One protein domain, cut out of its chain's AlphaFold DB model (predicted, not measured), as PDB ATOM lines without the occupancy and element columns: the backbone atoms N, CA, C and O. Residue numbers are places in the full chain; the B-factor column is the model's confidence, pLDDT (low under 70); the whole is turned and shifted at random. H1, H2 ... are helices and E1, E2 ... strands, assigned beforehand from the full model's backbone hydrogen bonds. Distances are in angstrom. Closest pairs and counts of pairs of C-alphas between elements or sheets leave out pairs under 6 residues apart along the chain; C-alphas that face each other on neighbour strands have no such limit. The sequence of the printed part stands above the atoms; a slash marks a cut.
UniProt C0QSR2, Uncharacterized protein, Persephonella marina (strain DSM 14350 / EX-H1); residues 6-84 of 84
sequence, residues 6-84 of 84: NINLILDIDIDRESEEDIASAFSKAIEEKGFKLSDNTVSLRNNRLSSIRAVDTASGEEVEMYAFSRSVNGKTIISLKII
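This is residues 6 to 84 of the 84 residues of an uncharacterized protein of Persephonella marina (strain DSM 14350 / EX-H1) (UniProt C0QSR2). A single strongly twisted antiparallel sheet of five strands is curled like part of a barrel, and it wraps round one helix, H1, which covers its inner face. The two edge strands, E1 and E2, lie at opposite ends of the curl, and the other face of the sheet is bare of helices. The printed part has 79 residues, with one named helix and five named strands in the chain order E1, H1, E2, E3, E4, E5; across the sheet the order is E1, E5, E4, E3, E2. The class is mixed, helices and strands, and the whole is compact, with a radius of gyration of the C-alphas of 11.7 A. The outline is elongated, with spans of 36 by 19 by 18 A.

The longest strand is E4, residues 63 to 73, which measures 30.7 A from first to last C-alpha. E5, residues 76 to 83, measures 22.3 A, and its last C-alpha, 83, is at (14.250, -7.292, 115.325). E3, residues 49 to 57, measures 21.8 A and bends by 59 degrees at residue 52. E1, residues 6 to 11, begins with C-alpha 6 at (14.858, -1.029, 115.709) and measures 16.4 A. E2 is short, residues 36 to 38, at 6.6 A. H1, residues 20 to 32, measures 18.1 A, with C-alpha 20 at (32.702, -10.486, 103.571).

E2, E3, E4 and E5 form a meander, each strand the antiparallel neighbour of the one before. E5 and E4 are a hairpin at 154 degrees, with N 69 and O 80 within hydrogen-bond range at 2.9 A. E4 and E3 are a hairpin at 140 degrees, with N 66 and O 53 at 2.8 A. E3 and E2 are a hairpin at 120 degrees, with N 56 and O 37 at 2.8 A. E1 is the antiparallel neighbour of E5 at 158 degrees, with N 9 and O 79 at 2.8 A. Residues 45 to 46 pair antiparallel with residues 49 to 50 of E3. H1 is on the sheet, in two layers, a helix on one face of a sheet, and the sheet curls round it. H1 touches E1, the closest C-alphas being those of Leu 11 and Ala 26, 6.9 A apart. H1 touches E2, the closest C-alphas being those of Ser 28 and Leu 38, 6.6 A apart. H1 and E3 are near each other, with 8 pairs of C-alphas within 10 A. E1 and E2 are apart. In H1 every O i to N i+4 pair is within hydrogen-bond range.

The two C-alphas farthest apart are those of Gly 61 and Asn 74, at 36.1 A. The printed part has no cut, and no link is long. The mean pLDDT of the printed part is 83.3, and residues 41 to 52 are under 70.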
ATOM      1  N   ASN A   6      13.982  -1.559 116.753       85.62
ATOM      2  CA  ASN A   6      14.858  -1.029 115.709       85.62
ATOM      3  C   ASN A   6      16.187  -0.584 116.321       85.62
ATOM      4  O   ASN A   6      16.201   0.196 117.274       85.62
ATOM      5  N   ILE A   7      17.297  -1.053 115.754       87.62
ATOM      6  CA  ILE A   7      18.655  -0.696 116.179       87.62
ATOM      7  C   ILE A   7      19.404  -0.133 114.977       87.62
ATOM      8  O   ILE A   7      19.382  -0.712 113.897       87.62
ATOM      9  N   ASN A   8      20.093   0.989 115.168       88.50
ATOM     10  CA  ASN A   8      21.025   1.510 114.176       88.50
ATOM     11  C   ASN A   8      22.457   1.290 114.659       88.50
ATOM     12  O   ASN A   8      22.803   1.654 115.786       88.50
ATOM     13  N   LEU A   9      23.276   0.714 113.788       88.88
ATOM     14  CA  LEU A   9      24.707   0.535 113.970       88.88
ATOM     15  C   LEU A   9      25.453   1.392 112.952       88.88
ATOM     16  O   LEU A   9      25.001   1.587 111.821       88.88
ATOM     17  N   ILE A  10      26.613   1.886 113.362       89.50
ATOM     18  CA  ILE A  10      27.563   2.557 112.482       89.50
ATOM     19  C   ILE A  10      28.854   1.763 112.588       89.50
ATOM     20  O   ILE A  10      29.416   1.660 113.676       89.50
ATOM     21  N   LEU A  11      29.295   1.192 111.474       88.94
ATOM     22  CA  LEU A  11      30.583   0.531 111.370       88.94
ATOM     23  C   LEU A  11      31.577   1.475 110.694       88.94
ATOM     24  O   LEU A  11      31.273   2.068 109.653       88.94
ATOM     25  N   ASP A  12      32.780   1.574 111.254       90.62
ATOM     26  CA  ASP A  12      33.905   2.320 110.676       90.62
ATOM     27  C   ASP A  12      34.611   1.514 109.566       90.62
ATOM     28  O   ASP A  12      35.835   1.424 109.524       90.62
ATOM     29  N   ILE A  13      33.820   0.905 108.680       87.75
ATOM     30  CA  ILE A  13      34.267   0.170 107.493       87.75
ATOM     31  C   ILE A  13      33.389   0.524 106.294       87.75
ATOM     32  O   ILE A  13      32.223   0.895 106.463       87.75
ATOM     33  N   ASP A  14      33.915   0.352 105.085       87.94
ATOM     34  CA  ASP A  14      33.166   0.532 103.844       87.94
ATOM     35  C   ASP A  14      32.758  -0.830 103.266       87.94
ATOM     36  O   ASP A  14      33.579  -1.553 102.705       87.94
ATOM     37  N   ILE A  15      31.478  -1.185 103.400       83.38
ATOM     38  CA  ILE A  15      30.947  -2.494 102.989       83.38
ATOM     39  C   ILE A  15      31.120  -2.788 101.492       83.38
ATOM     40  O   ILE A  15      31.108  -3.947 101.095       83.38
ATOM     41  N   ASP A  16      31.290  -1.752 100.666       83.81
ATOM     42  CA  ASP A  16      31.505  -1.899  99.224       83.81
ATOM     43  C   ASP A  16      32.985  -2.190  98.882       83.81
ATOM     44  O   ASP A  16      33.321  -2.420  97.717       83.81
ATOM     45  N   ARG A  17      33.891  -2.135  99.871       86.25
ATOM     46  CA  ARG A  17      35.350  -2.228  99.683       86.25
ATOM     47  C   ARG A  17      36.023  -3.311 100.521       86.25
ATOM     48  O   ARG A  17      37.098  -3.762 100.128       86.25
ATOM     49  N   GLU A  18      35.425  -3.697 101.641       86.19
ATOM     50  CA  GLU A  18      35.951  -4.732 102.535       86.19
ATOM     51  C   GLU A  18      35.527  -6.149 102.119       86.19
ATOM     52  O   GLU A  18      34.593  -6.346 101.336       86.19
ATOM     53  N   SER A  19      36.217  -7.158 102.657       85.06
ATOM     54  CA  SER A  19      35.847  -8.559 102.454       85.06
ATOM     55  C   SER A  19      34.594  -8.939 103.257       85.06
ATOM     56  O   SER A  19      34.297  -8.341 104.293       85.06
ATOM     57  N   GLU A  20      33.861  -9.971 102.818       80.62
ATOM     58  CA  GLU A  20      32.702 -10.486 103.571       80.62
ATOM     59  C   GLU A  20      33.078 -10.909 105.002       80.62
ATOM     60  O   GLU A  20      32.284 -10.724 105.923       80.62
ATOM     61  N   GLU A  21      34.294 -11.427 105.199       83.12
ATOM     62  CA  GLU A  21      34.811 -11.838 106.507       83.12
ATOM     63  C   GLU A  21      35.007 -10.637 107.443       83.12
ATOM     64  O   GLU A  21      34.537 -10.658 108.584       83.12
ATOM     65  N   ASP A  22      35.622  -9.559 106.950       86.75
ATOM     66  CA  ASP A  22      35.839  -8.333 107.726       86.75
ATOM     67  C   ASP A  22      34.508  -7.663 108.093       86.75
ATOM     68  O   ASP A  22      34.314  -7.208 109.224       86.75
ATOM     69  N   ILE A  23      33.553  -7.663 107.157       84.44
ATOM     70  CA  ILE A  23      32.201  -7.137 107.366       84.44
ATOM     71  C   ILE A  23      31.462  -7.955 108.428       84.44
ATOM     72  O   ILE A  23      30.884  -7.377 109.353       84.44
ATOM     73  N   ALA A  24      31.488  -9.285 108.320       81.44
ATOM     74  CA  ALA A  24      30.853 -10.177 109.286       81.44
ATOM     75  C   ALA A  24      31.467 -10.012 110.684       81.44
ATOM     76  O   ALA A  24      30.733  -9.914 111.668       81.44
ATOM     77  N   SER A  25      32.795  -9.902 110.768       86.31
ATOM     78  CA  SER A  25      33.529  -9.676 112.016       86.31
ATOM     79  C   SER A  25      33.154  -8.341 112.673       86.31
ATOM     80  O   SER A  25      32.765  -8.303 113.845       86.31
ATOM     81  N   ALA A  26      33.179  -7.242 111.910       88.38
ATOM     82  CA  ALA A  26      32.812  -5.916 112.404       88.38
ATOM     83  C   ALA A  26      31.345  -5.852 112.856       88.38
ATOM     84  O   ALA A  26      31.035  -5.275 113.901       88.38
ATOM     85  N   PHE A  27      30.444  -6.474 112.093       87.06
ATOM     86  CA  PHE A  27      29.030  -6.550 112.436       87.06
ATOM     87  C   PHE A  27      28.778  -7.384 113.700       87.06
ATOM     88  O   PHE A  27      28.069  -6.921 114.594       87.06
ATOM     89  N   SER A  28      29.392  -8.569 113.806       86.69
ATOM     90  CA  SER A  28      29.277  -9.448 114.977       86.69
ATOM     91  C   SER A  28      29.700  -8.725 116.251       86.69
ATOM     92  O   SER A  28      28.986  -8.734 117.249       86.69
ATOM     93  N   LYS A  29      30.824  -8.008 116.202       89.75
ATOM     94  CA  LYS A  29      31.282  -7.213 117.341       89.75
ATOM     95  C   LYS A  29      30.296  -6.093 117.698       89.75
ATOM     96  O   LYS A  29      29.957  -5.915 118.865       89.75
ATOM     97  N   ALA A  30      29.807  -5.356 116.701       89.81
ATOM     98  CA  ALA A  30      28.889  -4.241 116.927       89.81
ATOM     99  C   ALA A  30      27.535  -4.680 117.507       89.81
ATOM    100  O   ALA A  30      26.908  -3.911 118.235       89.81
ATOM    101  N   ILE A  31      27.068  -5.890 117.189       88.62
ATOM    102  CA  ILE A  31      25.791  -6.408 117.691       88.62
ATOM    103  C   ILE A  31      25.920  -7.049 119.078       88.62
ATOM    104  O   ILE A  31      25.029  -6.871 119.910       88.62
ATOM    105  N   GLU A  32      27.068  -7.665 119.378       89.25
ATOM    106  CA  GLU A  32      27.418  -8.102 120.736       89.25
ATOM    107  C   GLU A  32      27.449  -6.921 121.713       89.25
ATOM    108  O   GLU A  32      26.899  -7.011 122.810       89.25
ATOM    109  N   GLU A  33      27.968  -5.765 121.287       90.75
ATOM    110  CA  GLU A  33      27.916  -4.512 122.058       90.75
ATOM    111  C   GLU A  33      26.482  -3.994 122.295       90.75
ATOM    112  O   GLU A  33      26.258  -3.156 123.173       90.75
ATOM    113  N   LYS A  34      25.492  -4.479 121.534       89.25
ATOM    114  CA  LYS A  34      24.061  -4.207 121.749       89.25
ATOM    115  C   LYS A  34      23.350  -5.273 122.577       89.25
ATOM    116  O   LYS A  34      22.146  -5.143 122.779       89.25
ATOM    117  N   GLY A  35      24.073  -6.272 123.080       90.00
ATOM    118  CA  GLY A  35      23.512  -7.338 123.906       90.00
ATOM    119  C   GLY A  35      22.923  -8.494 123.104       90.00
ATOM    120  O   GLY A  35      22.108  -9.237 123.641       90.00
ATOM    121  N   PHE A  36      23.330  -8.678 121.848       89.50
ATOM    122  CA  PHE A  36      22.873  -9.791 121.020       89.50
ATOM    123  C   PHE A  36      24.054 -10.612 120.531       89.50
ATOM    124  O   PHE A  36      25.034 -10.068 120.033       89.50
ATOM    125  N   LYS A  37      23.950 -11.933 120.627       89.31
ATOM    126  CA  LYS A  37      24.973 -12.848 120.126       89.31
ATOM    127  C   LYS A  37      24.477 -13.528 118.861       89.31
ATOM    128  O   LYS A  37      23.422 -14.152 118.891       89.31
ATOM    129  N   LEU A  38      25.233 -13.445 117.771       86.00
ATOM    130  CA  LEU A  38      24.875 -14.137 116.533       86.00
ATOM    131  C   LEU A  38      24.863 -15.653 116.749       86.00
ATOM    132  O   LEU A  38      25.798 -16.208 117.331       86.00
ATOM    133  N   SER A  39      23.796 -16.316 116.306       79.94
ATOM    134  CA  SER A  39      23.692 -17.778 116.366       79.94
ATOM    135  C   SER A  39      24.323 -18.440 115.142       79.94
ATOM    136  O   SER A  39      24.842 -19.546 115.251       79.94
ATOM    137  N   ASP A  40      24.325 -17.739 114.004       70.06
ATOM    138  CA  ASP A  40      24.942 -18.171 112.755       70.06
ATOM    139  C   ASP A  40      25.959 -17.126 112.277       70.06
ATOM    140  O   ASP A  40      25.661 -15.935 112.193       70.06
ATOM    141  N   ASN A  41      27.152 -17.577 111.877       61.97
ATOM    142  CA  ASN A  41      28.181 -16.715 111.275       61.97
ATOM    143  C   ASN A  41      27.849 -16.309 109.825       61.97
ATOM    144  O   ASN A  41      28.666 -15.693 109.143       61.97
ATOM    145  N   THR A  42      26.683 -16.697 109.303       57.41
ATOM    146  CA  THR A  42      26.340 -16.542 107.885       57.41
ATOM    147  C   THR A  42      25.692 -15.188 107.624       57.41
ATOM    148  O   THR A  42      24.504 -15.067 107.333       57.41
ATOM    149  N   VAL A  43      26.500 -14.139 107.706       64.19
ATOM    150  CA  VAL A  43      26.117 -12.826 107.201       64.19
ATOM    151  C   VAL A  43      26.365 -12.828 105.693       64.19
ATOM    152  O   VAL A  43      27.479 -12.587 105.243       64.19
ATOM    153  N   SER A  44      25.348 -13.157 104.891       63.22
ATOM    154  CA  SER A  44      25.488 -13.091 103.432       63.22
ATOM    155  C   SER A  44      25.174 -11.681 102.941       63.22
ATOM    156  O   SER A  44      24.084 -11.155 103.178       63.22
ATOM    157  N   LEU A  45      26.140 -11.061 102.263       67.56
ATOM    158  CA  LEU A  45      25.968  -9.758 101.639       67.56
ATOM    159  C   LEU A  45      25.450  -9.952 100.213       67.56
ATOM    160  O   LEU A  45      26.125 -10.511  99.353       67.56
ATOM    161  N   ARG A  46      24.234  -9.486  99.924       66.50
ATOM    162  CA  ARG A  46      23.702  -9.454  98.550       66.50
ATOM    163  C   ARG A  46      23.103  -8.090  98.261       66.50
ATOM    164  O   ARG A  46      22.152  -7.689  98.924       66.50
ATOM    165  N   ASN A  47      23.615  -7.394  97.245       65.50
ATOM    166  CA  ASN A  47      23.131  -6.067  96.835       65.50
ATOM    167  C   ASN A  47      23.061  -5.059  98.002       65.50
ATOM    168  O   ASN A  47      22.042  -4.388  98.174       65.50
ATOM    169  N   ASN A  48      24.104  -4.993  98.834       63.00
ATOM    170  CA  ASN A  48      24.169  -4.119 100.018       63.00
ATOM    171  C   ASN A  48      23.051  -4.395 101.036       63.00
ATOM    172  O   ASN A  48      22.534  -3.504 101.702       63.00
ATOM    173  N   ARG A  49      22.636  -5.659 101.127       63.88
ATOM    174  CA  ARG A  49      21.749  -6.159 102.171       63.88
ATOM    175  C   ARG A  49      22.443  -7.310 102.855       63.88
ATOM    176  O   ARG A  49      22.884  -8.247 102.190       63.88
ATOM    177  N   LEU A  50      22.529  -7.208 104.167       69.81
ATOM    178  CA  LEU A  50      22.900  -8.328 105.007       69.81
ATOM    179  C   LEU A  50      21.632  -9.192 105.116       69.81
ATOM    180  O   LEU A  50      20.532  -8.667 105.297       69.81
ATOM    181  N   SER A  51      21.743 -10.495 104.869       66.75
ATOM    182  CA  SER A  51      20.605 -11.425 104.923       66.75
ATOM    183  C   SER A  51      19.906 -11.439 106.291       66.75
ATOM    184  O   SER A  51      20.363 -10.793 107.227       66.75
ATOM    185  N   SER A  52      18.787 -12.169 106.412       63.28
ATOM    186  CA  SER A  52      18.210 -12.473 107.732       63.28
ATOM    187  C   SER A  52      19.290 -13.111 108.608       63.28
ATOM    188  O   SER A  52      19.989 -14.029 108.164       63.28
ATOM    189  N   ILE A  53      19.463 -12.561 109.804       79.19
ATOM    190  CA  ILE A  53      20.470 -12.962 110.777       79.19
ATOM    191  C   ILE A  53      19.727 -13.429 112.018       79.19
ATOM    192  O   ILE A  53      18.870 -12.722 112.547       79.19
ATOM    193  N   ARG A  54      20.063 -14.627 112.483       84.75
ATOM    194  CA  ARG A  54      19.566 -15.150 113.749       84.75
ATOM    195  C   ARG A  54      20.537 -14.786 114.861       84.75
ATOM    196  O   ARG A  54      21.759 -14.850 114.688       84.75
ATOM    197  N   ALA A  55      19.985 -14.374 115.989       87.50
ATOM    198  CA  ALA A  55      20.754 -14.003 117.161       87.50
ATOM    199  C   ALA A  55      20.009 -14.399 118.433       87.50
ATOM    200  O   ALA A  55      18.816 -14.677 118.411       87.50
ATOM    201  N   VAL A  56      20.728 -14.410 119.547       89.00
ATOM    202  CA  VAL A  56      20.181 -14.613 120.884       89.00
ATOM    203  C   VAL A  56      20.291 -13.297 121.638       89.00
ATOM    204  O   VAL A  56      21.387 -12.734 121.732       89.00
ATOM    205  N   ASP A  57      19.176 -12.804 122.173       89.00
ATOM    206  CA  ASP A  57      19.186 -11.702 123.136       89.00
ATOM    207  C   ASP A  57      19.851 -12.201 124.425       89.00
ATOM    208  O   ASP A  57      19.396 -13.145 125.068       89.00
ATOM    209  N   THR A  58      20.972 -11.592 124.799       86.75
ATOM    210  CA  THR A  58      21.759 -12.026 125.963       86.75
ATOM    211  C   THR A  58      21.075 -11.736 127.298       86.75
ATOM    212  O   THR A  58      21.435 -12.358 128.298       86.75
ATOM    213  N   ALA A  59      20.099 -10.824 127.334       86.94
ATOM    214  CA  ALA A  59      19.350 -10.496 128.539       86.94
ATOM    215  C   ALA A  59      18.191 -11.474 128.777       86.94
ATOM    216  O   ALA A  59      17.982 -11.894 129.917       86.94
ATOM    217  N   SER A  60      17.444 -11.836 127.728       88.31
ATOM    218  CA  SER A  60      16.293 -12.750 127.837       88.31
ATOM    219  C   SER A  60      16.641 -14.218 127.566       88.31
ATOM    220  O   SER A  60      15.954 -15.108 128.062       88.31
ATOM    221  N   GLY A  61      17.711 -14.486 126.813       86.44
ATOM    222  CA  GLY A  61      18.060 -15.817 126.314       86.44
ATOM    223  C   GLY A  61      17.196 -16.284 125.138       86.44
ATOM    224  O   GLY A  61      17.296 -17.445 124.745       86.44
ATOM    225  N   GLU A  62      16.340 -15.416 124.594       88.50
ATOM    226  CA  GLU A  62      15.439 -15.746 123.491       88.50
ATOM    227  C   GLU A  62      16.151 -15.636 122.138       88.50
ATOM    228  O   GLU A  62      16.962 -14.734 121.909       88.50
ATOM    229  N   GLU A  63      15.834 -16.560 121.227       87.75
ATOM    230  CA  GLU A  63      16.219 -16.435 119.823       87.75
ATOM    231  C   GLU A  63      15.359 -15.367 119.149       87.75
ATOM    232  O   GLU A  63      14.132 -15.389 119.243       87.75
ATOM    233  N   VAL A  64      16.016 -14.459 118.437       87.38
ATOM    234  CA  VAL A  64      15.388 -13.370 117.696       87.38
ATOM    235  C   VAL A  64      15.810 -13.409 116.234       87.38
ATOM    236  O   VAL A  64      16.948 -13.761 115.895       87.38
ATOM    237  N   GLU A  65      14.892 -13.019 115.352       86.75
ATOM    238  CA  GLU A  65      15.190 -12.838 113.935       86.75
ATOM    239  C   GLU A  65      15.467 -11.362 113.642       86.75
ATOM    240  O   GLU A  65      14.693 -10.470 114.001       86.75
ATOM    241  N   MET A  66      16.583 -11.095 112.965       86.19
ATOM    242  CA  MET A  66      17.030  -9.750 112.635       86.19
ATOM    243  C   MET A  66      17.108  -9.548 111.127       86.19
ATOM    244  O   MET A  66      17.782 -10.281 110.405       86.19
ATOM    245  N   TYR A  67      16.482  -8.478 110.657       83.94
ATOM    246  CA  TYR A  67      16.573  -8.024 109.275       83.94
ATOM    247  C   TYR A  67      17.503  -6.820 109.202       83.94
ATOM    248  O   TYR A  67      17.220  -5.780 109.801       83.94
ATOM    249  N   ALA A  68      18.601  -6.955 108.463       84.62
ATOM    250  CA  ALA A  68      19.676  -5.976 108.415       84.62
ATOM    251  C   ALA A  68      19.760  -5.283 107.046       84.62
ATOM    252  O   ALA A  68      19.982  -5.905 106.009       84.62
ATOM    253  N   PHE A  69      19.630  -3.959 107.031       85.44
ATOM    254  CA  PHE A  69      19.821  -3.143 105.832       85.44
ATOM    255  C   PHE A  69      21.086  -2.316 105.978       85.44
ATOM    256  O   PHE A  69      21.179  -1.517 106.907       85.44
ATOM    257  N   SER A  70      22.042  -2.483 105.066       85.62
ATOM    258  CA  SER A  70      23.297  -1.740 105.085       85.62
ATOM    259  C   SER A  70      23.355  -0.685 103.980       85.62
ATOM    260  O   SER A  70      22.730  -0.793 102.924       85.62
ATOM    261  N   ARG A  71      24.100   0.391 104.235       85.81
ATOM    262  CA  ARG A  71      24.438   1.411 103.239       85.81
ATOM    263  C   ARG A  71      25.814   1.990 103.542       85.81
ATOM    264  O   ARG A  71      26.045   2.422 104.670       85.81
ATOM    265  N   SER A  72      26.668   2.076 102.525       87.06
ATOM    266  CA  SER A  72      27.910   2.848 102.604       87.06
ATOM    267  C   SER A  72      27.633   4.352 102.484       87.06
ATOM    268  O   SER A  72      26.866   4.799 101.624       87.06
ATOM    269  N   VAL A  73      28.223   5.143 103.377       89.12
ATOM    270  CA  VAL A  73      28.176   6.607 103.403       89.12
ATOM    271  C   VAL A  73      29.547   7.123 103.835       89.12
ATOM    272  O   VAL A  73      29.961   6.916 104.972       89.12
ATOM    273  N   ASN A  74      30.239   7.844 102.948       88.81
ATOM    274  CA  ASN A  74      31.538   8.474 103.227       88.81
ATOM    275  C   ASN A  74      32.592   7.512 103.825       88.81
ATOM    276  O   ASN A  74      33.315   7.890 104.746       88.81
ATOM    277  N   GLY A  75      32.667   6.271 103.328       86.81
ATOM    278  CA  GLY A  75      33.620   5.259 103.808       86.81
ATOM    279  C   GLY A  75      33.242   4.598 105.139       86.81
ATOM    280  O   GLY A  75      34.062   3.899 105.725       86.81
ATOM    281  N   LYS A  76      32.019   4.830 105.629       89.06
ATOM    282  CA  LYS A  76      31.424   4.136 106.776       89.06
ATOM    283  C   LYS A  76      30.197   3.360 106.341       89.06
ATOM    284  O   LYS A  76      29.543   3.732 105.371       89.06
ATOM    285  N   THR A  77      29.812   2.364 107.121       89.19
ATOM    286  CA  THR A  77      28.619   1.565 106.853       89.19
ATOM    287  C   THR A  77      27.583   1.816 107.931       89.19
ATOM    288  O   THR A  77      27.831   1.600 109.113       89.19
ATOM    289  N   ILE A  78      26.398   2.259 107.524       90.00
ATOM    290  CA  ILE A  78      25.234   2.363 108.403       90.00
ATOM    291  C   ILE A  78      24.425   1.085 108.240       90.00
ATOM    292  O   ILE A  78      24.091   0.721 107.113       90.00
ATOM    293  N   ILE A  79      24.098   0.426 109.351       88.69
ATOM    294  CA  ILE A  79      23.261  -0.773 109.367       88.69
ATOM    295  C   ILE A  79      22.019  -0.496 110.203       88.69
ATOM    296  O   ILE A  79      22.112  -0.198 111.392       88.69
ATOM    297  N   SER A  80      20.854  -0.618 109.580       89.31
ATOM    298  CA  SER A  80      19.560  -0.561 110.251       89.31
ATOM    299  C   SER A  80      19.031  -1.974 110.443       89.31
ATOM    300  O   SER A  80      18.799  -2.698 109.474       89.31
ATOM    301  N   LEU A  81      18.848  -2.352 111.702       88.50
ATOM    302  CA  LEU A  81      18.348  -3.647 112.133       88.50
ATOM    303  C   LEU A  81      16.904  -3.520 112.582       88.50
ATOM    304  O   LEU A  81      16.576  -2.650 113.392       88.50
ATOM    305  N   LYS A  82      16.069  -4.428 112.090       87.62
ATOM    306  CA  LYS A  82      14.718  -4.659 112.585       87.62
ATOM    307  C   LYS A  82      14.676  -6.039 113.230       87.62
ATOM    308  O   LYS A  82      14.896  -7.028 112.535       87.62
ATOM    309  N   ILE A  83      14.400  -6.075 114.525       84.50
ATOM    310  CA  ILE A  83      14.250  -7.292 115.325       84.50
ATOM    311  C   ILE A  83      12.756  -7.588 115.428       84.50
ATOM    312  O   ILE A  83      11.981  -6.661 115.694       84.50
ATOM    313  N   ILE A  84      12.364  -8.829 115.148       80.75
ATOM    314  CA  ILE A  84      10.980  -9.317 115.242       80.75
ATOM    315  C   ILE A  84      10.869 -10.275 116.422       80.75
ATOM    316  O   ILE A  84      11.786 -11.117 116.556       80.75
TER     317      ILE A  84